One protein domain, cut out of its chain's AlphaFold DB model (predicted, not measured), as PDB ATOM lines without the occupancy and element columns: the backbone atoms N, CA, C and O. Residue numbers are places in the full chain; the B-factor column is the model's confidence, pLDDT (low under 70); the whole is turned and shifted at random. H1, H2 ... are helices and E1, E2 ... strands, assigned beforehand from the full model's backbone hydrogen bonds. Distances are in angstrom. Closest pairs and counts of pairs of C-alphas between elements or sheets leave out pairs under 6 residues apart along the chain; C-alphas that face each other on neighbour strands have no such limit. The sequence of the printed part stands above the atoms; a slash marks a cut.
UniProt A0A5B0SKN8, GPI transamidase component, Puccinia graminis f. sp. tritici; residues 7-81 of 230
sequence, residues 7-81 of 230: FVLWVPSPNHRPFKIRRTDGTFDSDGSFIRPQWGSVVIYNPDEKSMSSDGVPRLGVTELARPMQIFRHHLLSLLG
ATOM      1  N   PHE A   7     125.169-252.860  32.204       93.88
ATOM      2  CA  PHE A   7     126.035-253.764  31.444       93.88
ATOM      3  C   PHE A   7     127.106-252.944  30.737       93.88
ATOM      4  O   PHE A   7     126.828-252.242  29.768       93.88
ATOM      5  N   VAL A   8     128.330-252.999  31.261       94.12
ATOM      6  CA  VAL A   8     129.434-252.149  30.808       94.12
ATOM      7  C   VAL A   8     130.484-252.995  30.110       94.12
ATOM      8  O   VAL A   8     131.065-253.906  30.703       94.12
ATOM      9  N   LEU A   9     130.745-252.670  28.846       92.44
ATOM     10  CA  LEU A   9     131.879-253.199  28.105       92.44
ATOM     11  C   LEU A   9     133.048-252.232  28.262       92.44
ATOM     12  O   LEU A   9     132.993-251.102  27.779       92.44
ATOM     13  N   TRP A  10     134.099-252.665  28.945       90.75
ATOM     14  CA  TRP A  10     135.293-251.859  29.137       90.75
ATOM     15  C   TRP A  10     136.407-252.312  28.199       90.75
ATOM     16  O   TRP A  10     136.747-253.493  28.138       90.75
ATOM     17  N   VAL A  11     136.982-251.355  27.476       89.31
ATOM     18  CA  VAL A  11     138.066-251.586  26.522       89.31
ATOM     19  C   VAL A  11     139.315-250.862  27.036       89.31
ATOM     20  O   VAL A  11     139.330-249.629  27.044       89.31
ATOM     21  N   PRO A  12     140.364-251.584  27.470       87.75
ATOM     22  CA  PRO A  12     141.580-250.962  27.986       87.75
ATOM     23  C   PRO A  12     142.289-250.138  26.908       87.75
ATOM     24  O   PRO A  12     142.218-250.459  25.715       87.75
ATOM     25  N   SER A  13     143.039-249.111  27.309       84.00
ATOM     26  CA  SER A  13     143.925-248.392  26.384       84.00
ATOM     27  C   SER A  13     145.086-249.288  25.921       84.00
ATOM     28  O   SER A  13     145.456-250.206  26.655       84.00
ATOM     29  N   PRO A  14     145.688-249.043  24.739       79.94
ATOM     30  CA  PRO A  14     146.744-249.901  24.186       79.94
ATOM     31  C   PRO A  14     147.901-250.193  25.156       79.94
ATOM     32  O   PRO A  14     148.369-251.323  25.219       79.94
ATOM     33  N   ASN A  15     148.285-249.212  25.978       84.12
ATOM     34  CA  ASN A  15     149.390-249.327  26.939       84.12
ATOM     35  C   ASN A  15     149.100-250.254  28.133       84.12
ATOM     36  O   ASN A  15     150.024-250.638  28.842       84.12
ATOM     37  N   HIS A  16     147.832-250.595  28.380       83.12
ATOM     38  CA  HIS A  16     147.404-251.425  29.511       83.12
ATOM     39  C   HIS A  16     146.827-252.777  29.065       83.12
ATOM     40  O   HIS A  16     146.137-253.439  29.840       83.12
ATOM     41  N   ARG A  17     147.069-253.182  27.811       82.81
ATOM     42  CA  ARG A  17     146.622-254.473  27.269       82.81
ATOM     43  C   ARG A  17     147.720-255.539  27.420       82.81
ATOM     44  O   ARG A  17     148.886-255.229  27.195       82.81
ATOM     45  N   PRO A  18     147.363-256.800  27.727       84.94
ATOM     46  CA  PRO A  18     146.028-257.266  28.093       84.94
ATOM     47  C   PRO A  18     145.703-256.923  29.554       84.94
ATOM     48  O   PRO A  18     146.490-257.204  30.457       84.94
ATOM     49  N   PHE A  19     144.509-256.390  29.800       84.75
ATOM     50  CA  PHE A  19     144.032-256.195  31.165       84.75
ATOM     51  C   PHE A  19     143.296-257.451  31.626       84.75
ATOM     52  O   PHE A  19     142.332-257.882  30.987       84.75
ATOM     53  N   LYS A  20     143.748-258.041  32.734       85.88
ATOM     54  CA  LYS A  20     143.160-259.249  33.321       85.88
ATOM     55  C   LYS A  20     142.831-259.016  34.785       85.88
ATOM     56  O   LYS A  20     143.603-258.397  35.514       85.88
ATOM     57  N   ILE A  21     141.697-259.553  35.215       86.44
ATOM     58  CA  ILE A  21     141.285-259.520  36.616       86.44
ATOM     59  C   ILE A  21     141.978-260.676  37.330       86.44
ATOM     60  O   ILE A  21     141.959-261.811  36.853       86.44
ATOM     61  N   ARG A  22     142.600-260.387  38.475       86.50
ATOM     62  CA  ARG A  22     143.165-261.411  39.355       86.50
ATOM     63  C   ARG A  22     142.128-261.785  40.409       86.50
ATOM     64  O   ARG A  22     141.618-260.905  41.103       86.50
ATOM     65  N   ARG A  23     141.830-263.074  40.530       80.69
ATOM     66  CA  ARG A  23     140.951-263.617  41.567       80.69
ATOM     67  C   ARG A  23     141.678-263.690  42.915       80.69
ATOM     68  O   ARG A  23     142.895-263.520  43.009       80.69
ATOM     69  N   THR A  24     140.913-263.916  43.977       80.25
ATOM     70  CA  THR A  24     141.418-264.047  45.355       80.25
ATOM     71  C   THR A  24     142.339-265.252  45.548       80.25
ATOM     72  O   THR A  24     143.192-265.222  46.428       80.25
ATOM     73  N   ASP A  25     142.219-266.271  44.699       81.00
ATOM     74  CA  ASP A  25     143.076-267.461  44.642       81.00
ATOM     75  C   ASP A  25     144.413-267.227  43.904       81.00
ATOM     76  O   ASP A  25     145.230-268.138  43.783       81.00
ATOM     77  N   GLY A  26     144.655-266.009  43.407       77.75
ATOM     78  CA  GLY A  26     145.849-265.658  42.640       77.75
ATOM     79  C   GLY A  26     145.794-266.063  41.165       77.75
ATOM     80  O   GLY A  26     146.705-265.705  40.417       77.75
ATOM     81  N   THR A  27     144.735-266.743  40.718       82.44
ATOM     82  CA  THR A  27     144.531-267.083  39.306       82.44
ATOM     83  C   THR A  27     144.001-265.883  38.520       82.44
ATOM     84  O   THR A  27     143.421-264.942  39.071       82.44
ATOM     85  N   PHE A  28     144.235-265.885  37.208       78.56
ATOM     86  CA  PHE A  28     143.667-264.880  36.315       78.56
ATOM     87  C   PHE A  28     142.307-265.342  35.809       78.56
ATOM     88  O   PHE A  28     142.150-266.496  35.413       78.56
ATOM     89  N   ASP A  29     141.346-264.426  35.789       78.62
ATOM     90  CA  ASP A  29     140.023-264.694  35.247       78.62
ATOM     91  C   ASP A  29     140.097-265.007  33.741       78.62
ATOM     92  O   ASP A  29     140.753-264.290  32.979       78.62
ATOM     93  N   SER A  30     139.440-266.092  33.322       71.12
ATOM     94  CA  SER A  30     139.428-266.580  31.933       71.12
ATOM     95  C   SER A  30     138.626-265.683  30.995       71.12
ATOM     96  O   SER A  30     138.946-265.570  29.807       71.12
ATOM     97  N   ASP A  31     137.585-265.054  31.533       73.12
ATOM     98  CA  ASP A  31     136.599-264.294  30.769       73.12
ATOM     99  C   ASP A  31     136.774-262.782  30.913       73.12
ATOM    100  O   ASP A  31     136.237-262.023  30.109       73.12
ATOM    101  N   GLY A  32     137.580-262.338  31.883       85.06
ATOM    102  CA  GLY A  32     137.844-260.926  32.134       85.06
ATOM    103  C   GLY A  32     136.572-260.190  32.533       85.06
ATOM    104  O   GLY A  32     136.344-259.070  32.089       85.06
ATOM    105  N   SER A  33     135.708-260.816  33.325       90.25
ATOM    106  CA  SER A  33     134.395-260.270  33.643       90.25
ATOM    107  C   SER A  33     134.039-260.458  35.108       90.25
ATOM    108  O   SER A  33     134.522-261.370  35.775       90.25
ATOM    109  N   PHE A  34     133.205-259.570  35.634       90.19
ATOM    110  CA  PHE A  34     132.684-259.708  36.985       90.19
ATOM    111  C   PHE A  34     131.280-259.135  37.092       90.19
ATOM    112  O   PHE A  34     130.868-258.247  36.339       90.19
ATOM    113  N   ILE A  35     130.557-259.649  38.080       91.00
ATOM    114  CA  ILE A  35     129.185-259.282  38.376       91.00
ATOM    115  C   ILE A  35     129.099-258.674  39.772       91.00
ATOM    116  O   ILE A  35     129.750-259.131  40.713       91.00
ATOM    117  N   ARG A  36     128.283-257.632  39.911       90.06
ATOM    118  CA  ARG A  36     127.953-257.022  41.196       90.06
ATOM    119  C   ARG A  36     126.438-257.100  41.402       90.06
ATOM    120  O   ARG A  36     125.706-256.466  40.632       90.06
ATOM    121  N   PRO A  37     125.957-257.824  42.432       86.50
ATOM    122  CA  PRO A  37     124.533-257.886  42.751       86.50
ATOM    123  C   PRO A  37     123.926-256.484  42.862       86.50
ATOM    124  O   PRO A  37     124.558-255.584  43.411       86.50
ATOM    125  N   GLN A  38     122.720-256.302  42.315       83.00
ATOM    126  CA  GLN A  38     121.971-255.031  42.288       83.00
ATOM    127  C   GLN A  38     122.612-253.872  41.499       83.00
ATOM    128  O   GLN A  38     122.018-252.802  41.427       83.00
ATOM    129  N   TRP A  39     123.787-254.061  40.888       89.94
ATOM    130  CA  TRP A  39     124.404-253.046  40.029       89.94
ATOM    131  C   TRP A  39     124.515-253.501  38.576       89.94
ATOM    132  O   TRP A  39     124.190-252.721  37.685       89.94
ATOM    133  N   GLY A  40     124.940-254.746  38.330       91.81
ATOM    134  CA  GLY A  40     125.053-255.313  36.987       91.81
ATOM    135  C   GLY A  40     126.389-256.000  36.716       91.81
ATOM    136  O   GLY A  40     126.961-256.634  37.601       91.81
ATOM    137  N   SER A  41     126.874-255.898  35.481       93.88
ATOM    138  CA  SER A  41     128.010-256.654  34.954       93.88
ATOM    139  C   SER A  41     129.017-255.750  34.253       93.88
ATOM    140  O   SER A  41     128.647-254.870  33.474       93.88
ATOM    141  N   VAL A  42     130.300-256.046  34.445       93.38
ATOM    142  CA  VAL A  42     131.398-255.450  33.683       93.38
ATOM    143  C   VAL A  42     132.141-256.553  32.942       93.38
ATOM    144  O   VAL A  42     132.559-257.540  33.547       93.38
ATOM    145  N   VAL A  43     132.317-256.379  31.635       93.19
ATOM    146  CA  VAL A  43     133.123-257.267  30.789       93.19
ATOM    147  C   VAL A  43     134.289-256.473  30.232       93.19
ATOM    148  O   VAL A  43     134.102-255.401  29.658       93.19
ATOM    149  N   ILE A  44     135.495-257.002  30.397       91.44
ATOM    150  CA  ILE A  44     136.726-256.412  29.885       91.44
ATOM    151  C   ILE A  44     137.042-257.059  28.546       91.44
ATOM    152  O   ILE A  44     137.404-258.232  28.468       91.44
ATOM    153  N   TYR A  45     136.916-256.279  27.479       89.50
ATOM    154  CA  TYR A  45     137.229-256.727  26.133       89.50
ATOM    155  C   TYR A  45     138.645-256.304  25.752       89.50
ATOM    156  O   TYR A  45     138.940-255.118  25.597       89.50
ATOM    157  N   ASN A  46     139.521-257.296  25.600       87.38
ATOM    158  CA  ASN A  46     140.867-257.118  25.069       87.38
ATOM    159  C   ASN A  46     140.833-257.405  23.556       87.38
ATOM    160  O   ASN A  46     140.767-258.575  23.187       87.38
ATOM    161  N   PRO A  47     140.833-256.377  22.685       83.06
ATOM    162  CA  PRO A  47     140.783-256.568  21.237       83.06
ATOM    163  C   PRO A  47     142.066-257.213  20.704       83.06
ATOM    164  O   PRO A  47     143.168-256.788  21.058       83.06
ATOM    165  N   ASP A  48     141.912-258.173  19.793       79.44
ATOM    166  CA  ASP A  48     143.022-258.756  19.034       79.44
ATOM    167  C   ASP A  48     143.580-257.755  18.014       79.44
ATOM    168  O   ASP A  48     142.850-256.899  17.508       79.44
ATOM    169  N   GLU A  49     144.849-257.911  17.626       72.62
ATOM    170  CA  GLU A  49     145.510-257.053  16.625       72.62
ATOM    171  C   GLU A  49     144.740-256.989  15.294       72.62
ATOM    172  O   GLU A  49     144.686-255.945  14.649       72.62
ATOM    173  N   LYS A  50     144.057-258.079  14.920       70.56
ATOM    174  CA  LYS A  50     143.215-258.165  13.712       70.56
ATOM    175  C   LYS A  50     141.939-257.321  13.791       70.56
ATOM    176  O   LYS A  50     141.401-256.936  12.758       70.56
ATOM    177  N   SER A  51     141.460-257.048  15.002       69.81
ATOM    178  CA  SER A  51     140.282-256.212  15.261       69.81
ATOM    179  C   SER A  51     140.641-254.731  15.432       69.81
ATOM    180  O   SER A  51     139.771-253.909  15.713       69.81
ATOM    181  N   MET A  52     141.914-254.356  15.252       69.75
ATOM    182  CA  MET A  52     142.363-252.969  15.353       69.75
ATOM    183  C   MET A  52     142.206-252.233  14.023       69.75
ATOM    184  O   MET A  52     142.610-252.724  12.970       69.75
ATOM    185  N   SER A  53     141.664-251.017  14.065       69.06
ATOM    186  CA  SER A  53     141.805-250.079  12.946       69.06
ATOM    187  C   SER A  53     143.221-249.492  12.926       69.06
ATOM    188  O   SER A  53     143.895-249.466  13.957       69.06
ATOM    189  N   SER A  54     143.642-248.946  11.782       63.31
ATOM    190  CA  SER A  54     144.903-248.196  11.626       63.31
ATOM    191  C   SER A  54     145.096-247.086  12.667       63.31
ATOM    192  O   SER A  54     146.224-246.755  13.010       63.31
ATOM    193  N   ASP A  55     143.993-246.565  13.207       65.31
ATOM    194  CA  ASP A  55     143.964-245.417  14.117       65.31
ATOM    195  C   ASP A  55     144.049-245.828  15.604       65.31
ATOM    196  O   ASP A  55     143.832-245.015  16.501       65.31
ATOM    197  N   GLY A  56     144.312-247.109  15.901       65.75
ATOM    198  CA  GLY A  56     144.443-247.631  17.272       65.75
ATOM    199  C   GLY A  56     143.117-247.835  18.019       65.75
ATOM    200  O   GLY A  56     143.114-248.255  19.181       65.75
ATOM    201  N   VAL A  57     141.986-247.574  17.354       72.38
ATOM    202  CA  VAL A  57     140.632-247.820  17.867       72.38
ATOM    203  C   VAL A  57     140.169-249.226  17.460       72.38
ATOM    204  O   VAL A  57     140.230-249.573  16.271       72.38
ATOM    205  N   PRO A  58     139.688-250.048  18.410       75.25
ATOM    206  CA  PRO A  58     139.185-251.374  18.094       75.25
ATOM    207  C   PRO A  58     137.852-251.301  17.350       75.25
ATOM    208  O   PRO A  58     136.958-250.534  17.706       75.25
ATOM    209  N   ARG A  59     137.716-252.134  16.321       79.25
ATOM    210  CA  ARG A  59     136.468-252.361  15.596       79.25
ATOM    211  C   ARG A  59     135.606-253.305  16.426       79.25
ATOM    212  O   ARG A  59     135.960-254.457  16.638       79.25
ATOM    213  N   LEU A  60     134.482-252.797  16.917       81.12
ATOM    214  CA  LEU A  60     133.485-253.582  17.644       81.12
ATOM    215  C   LEU A  60     132.398-254.019  16.662       81.12
ATOM    216  O   LEU A  60     131.344-253.393  16.566       81.12
ATOM    217  N   GLY A  61     132.695-255.053  15.877       83.88
ATOM    218  CA  GLY A  61     131.722-255.702  15.008       83.88
ATOM    219  C   GLY A  61     130.868-256.726  15.756       83.88
ATOM    220  O   GLY A  61     131.012-256.962  16.958       83.88
ATOM    221  N   VAL A  62     129.955-257.364  15.021       85.75
ATOM    222  CA  VAL A  62     129.059-258.402  15.561       85.75
ATOM    223  C   VAL A  62     129.855-259.602  16.084       85.75
ATOM    224  O   VAL A  62     129.517-260.173  17.117       85.75
ATOM    225  N   THR A  63     130.934-259.963  15.392       85.25
ATOM    226  CA  THR A  63     131.832-261.063  15.758       85.25
ATOM    227  C   THR A  63     132.588-260.794  17.054       85.25
ATOM    228  O   THR A  63     132.678-261.672  17.907       85.25
ATOM    229  N   GLU A  64     133.078-259.570  17.237       85.12
ATOM    230  CA  GLU A  64     133.818-259.138  18.422       85.12
ATOM    231  C   GLU A  64     132.903-259.014  19.645       85.12
ATOM    232  O   GLU A  64     133.287-259.373  20.758       85.12
ATOM    233  N   LEU A  65     131.665-258.553  19.439       89.25
ATOM    234  CA  LEU A  65     130.663-258.415  20.496       89.25
ATOM    235  C   LEU A  65     129.981-259.736  20.871       89.25
ATOM    236  O   LEU A  65     129.374-259.806  21.939       89.25
ATOM    237  N   ALA A  66     130.103-260.791  20.059       90.31
ATOM    238  CA  ALA A  66     129.440-262.071  20.303       90.31
ATOM    239  C   ALA A  66     129.771-262.649  21.689       90.31
ATOM    240  O   ALA A  66     128.864-263.005  22.443       90.31
ATOM    241  N   ARG A  67     131.058-262.682  22.063       89.44
ATOM    242  CA  ARG A  67     131.491-263.199  23.371       89.44
ATOM    243  C   ARG A  67     131.053-262.293  24.535       89.44
ATOM    244  O   ARG A  67     130.415-262.816  25.448       89.44
ATOM    245  N   PRO A  68     131.299-260.964  24.527       91.44
ATOM    246  CA  PRO A  68     130.766-260.075  25.559       91.44
ATOM    247  C   PRO A  68     129.248-260.163  25.749       91.44
ATOM    248  O   PRO A  68     128.783-260.184  26.886       91.44
ATOM    249  N   MET A  69     128.471-260.271  24.665       92.12
ATOM    250  CA  MET A  69     127.013-260.404  24.748       92.12
ATOM    251  C   MET A  69     126.576-261.733  25.372       92.12
ATOM    252  O   MET A  69     125.620-261.753  26.146       92.12
ATOM    253  N   GLN A  70     127.280-262.835  25.094       90.81
ATOM    254  CA  GLN A  70     127.024-264.118  25.760       90.81
ATOM    255  C   GLN A  70     127.298-264.039  27.265       90.81
ATOM    256  O   GLN A  70     126.476-264.503  28.054       90.81
ATOM    257  N   ILE A  71     128.392-263.386  27.671       91.75
ATOM    258  CA  ILE A  71     128.710-263.168  29.089       91.75
ATOM    259  C   ILE A  71     127.652-262.271  29.746       91.75
ATOM    260  O   ILE A  71     127.182-262.564  30.842       91.75
ATOM    261  N   PHE A  72     127.210-261.204  29.077       93.00
ATOM    262  CA  PHE A  72     126.135-260.356  29.596       93.00
ATOM    263  C   PHE A  72     124.812-261.101  29.744       93.00
ATOM    264  O   PHE A  72     124.140-260.921  30.756       93.00
ATOM    265  N   ARG A  73     124.456-261.974  28.794       91.31
ATOM    266  CA  ARG A  73     123.299-262.866  28.937       91.31
ATOM    267  C   ARG A  73     123.448-263.748  30.177       91.31
ATOM    268  O   ARG A  73     122.512-263.797  30.968       91.31
ATOM    269  N   HIS A  74     124.608-264.382  30.356       90.75
ATOM    270  CA  HIS A  74     124.889-265.231  31.519       90.75
ATOM    271  C   HIS A  74     124.720-264.466  32.834       90.75
ATOM    272  O   HIS A  74     123.996-264.871  33.742       90.75
ATOM    273  N   HIS A  75     125.337-263.289  32.918       92.06
ATOM    274  CA  HIS A  75     125.250-262.436  34.096       92.06
ATOM    275  C   HIS A  75     123.832-261.915  34.344       92.06
ATOM    276  O   HIS A  75     123.402-261.871  35.493       92.06
ATOM    277  N   LEU A  76     123.074-261.559  33.305       90.81
ATOM    278  CA  LEU A  76     121.678-261.151  33.454       90.81
ATOM    279  C   LEU A  76     120.835-262.281  34.048       90.81
ATOM    280  O   LEU A  76     120.105-262.053  35.010       90.81
ATOM    281  N   LEU A  77     120.956-263.493  33.505       89.56
ATOM    282  CA  LEU A  77     120.236-264.658  34.013       89.56
ATOM    283  C   LEU A  77     120.645-264.961  35.457       89.56
ATOM    284  O   LEU A  77     119.773-265.125  36.307       89.56
ATOM    285  N   SER A  78     121.940-264.900  35.772       90.00
ATOM    286  CA  SER A  78     122.447-265.065  37.136       90.00
ATOM    287  C   SER A  78     121.889-264.019  38.115       90.00
ATOM    288  O   SER A  78     121.462-264.379  39.212       90.00
ATOM    289  N   LEU A  79     121.798-262.740  37.720       89.81
ATOM    290  CA  LEU A  79     121.188-261.677  38.541       89.81
ATOM    291  C   LEU A  79     119.697-261.906  38.785       89.81
ATOM    292  O   LEU A  79     119.196-261.569  39.856       89.81
ATOM    293  N   LEU A  80     119.000-262.488  37.810       86.94
ATOM    294  CA  LEU A  80     117.602-262.898  37.942       86.94
ATOM    295  C   LEU A  80     117.442-264.218  38.721       86.94
ATOM    296  O   LEU A  80     116.319-264.633  38.999       86.94
ATOM    297  N   GLY A  81     118.545-264.875  39.099       86.75
ATOM    298  CA  GLY A  81     118.542-266.166  39.786       86.75
ATOM    299  C   GLY A  81     118.167-267.342  38.882       86.75
ATOM    300  O   GLY A  81     117.692-268.361  39.382       86.75
TER     301      GLY A  81
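Overview. This is residues 7 to 81 of the 230 residues of the protein "GPI transamidase component" of Puccinia graminis f. sp. tritici (UniProt A0A5B0SKN8). One helix, H1, packs on one face of a small three-stranded sheet in two layers, and two long unnamed stretches, residues 11 to 32 and 45 to 61, loop away. The printed part has 75 residues, under half in named elements, in the order E1, E2, E3, H1; the sheet E1 E3 E2 is mixed, and so is the class, helices and strands. It is only just compact, close to loose, with a radius of gyration of the C-alphas of 13.3 A and spans of 42 by 30 by 17 A.

Arrangement. E1, residues 7 to 10, is parallel to its neighbour E3, residues 40 to 44; N 10 and O 43, 2.8 A apart, are within hydrogen-bond range. E2, residues 33 to 36, and E3 form an antiparallel hairpin, with N 36 and O 40 at 2.8 A. H1, residues 62 to 79, is on the sheet at a height of 9.0 A, closest at the C-alphas of Val 43 and Pro 68, 6.4 A. Of its O i to N i+4 pairs, 12 of 14 are within range.

Along the chain. From first to last C-alpha, E1 spans 9.7 A from (126.035, -253.764, 31.444), E2 10.4 A, E3 13.7 A, and H1 24.5 A, ending at (121.188, -261.677, 38.541).

Size, cuts and confidence. The printed part has no cut; links E1 to E2 and E3 to H1 are long. Residues 51 to 56 have pLDDT under 70.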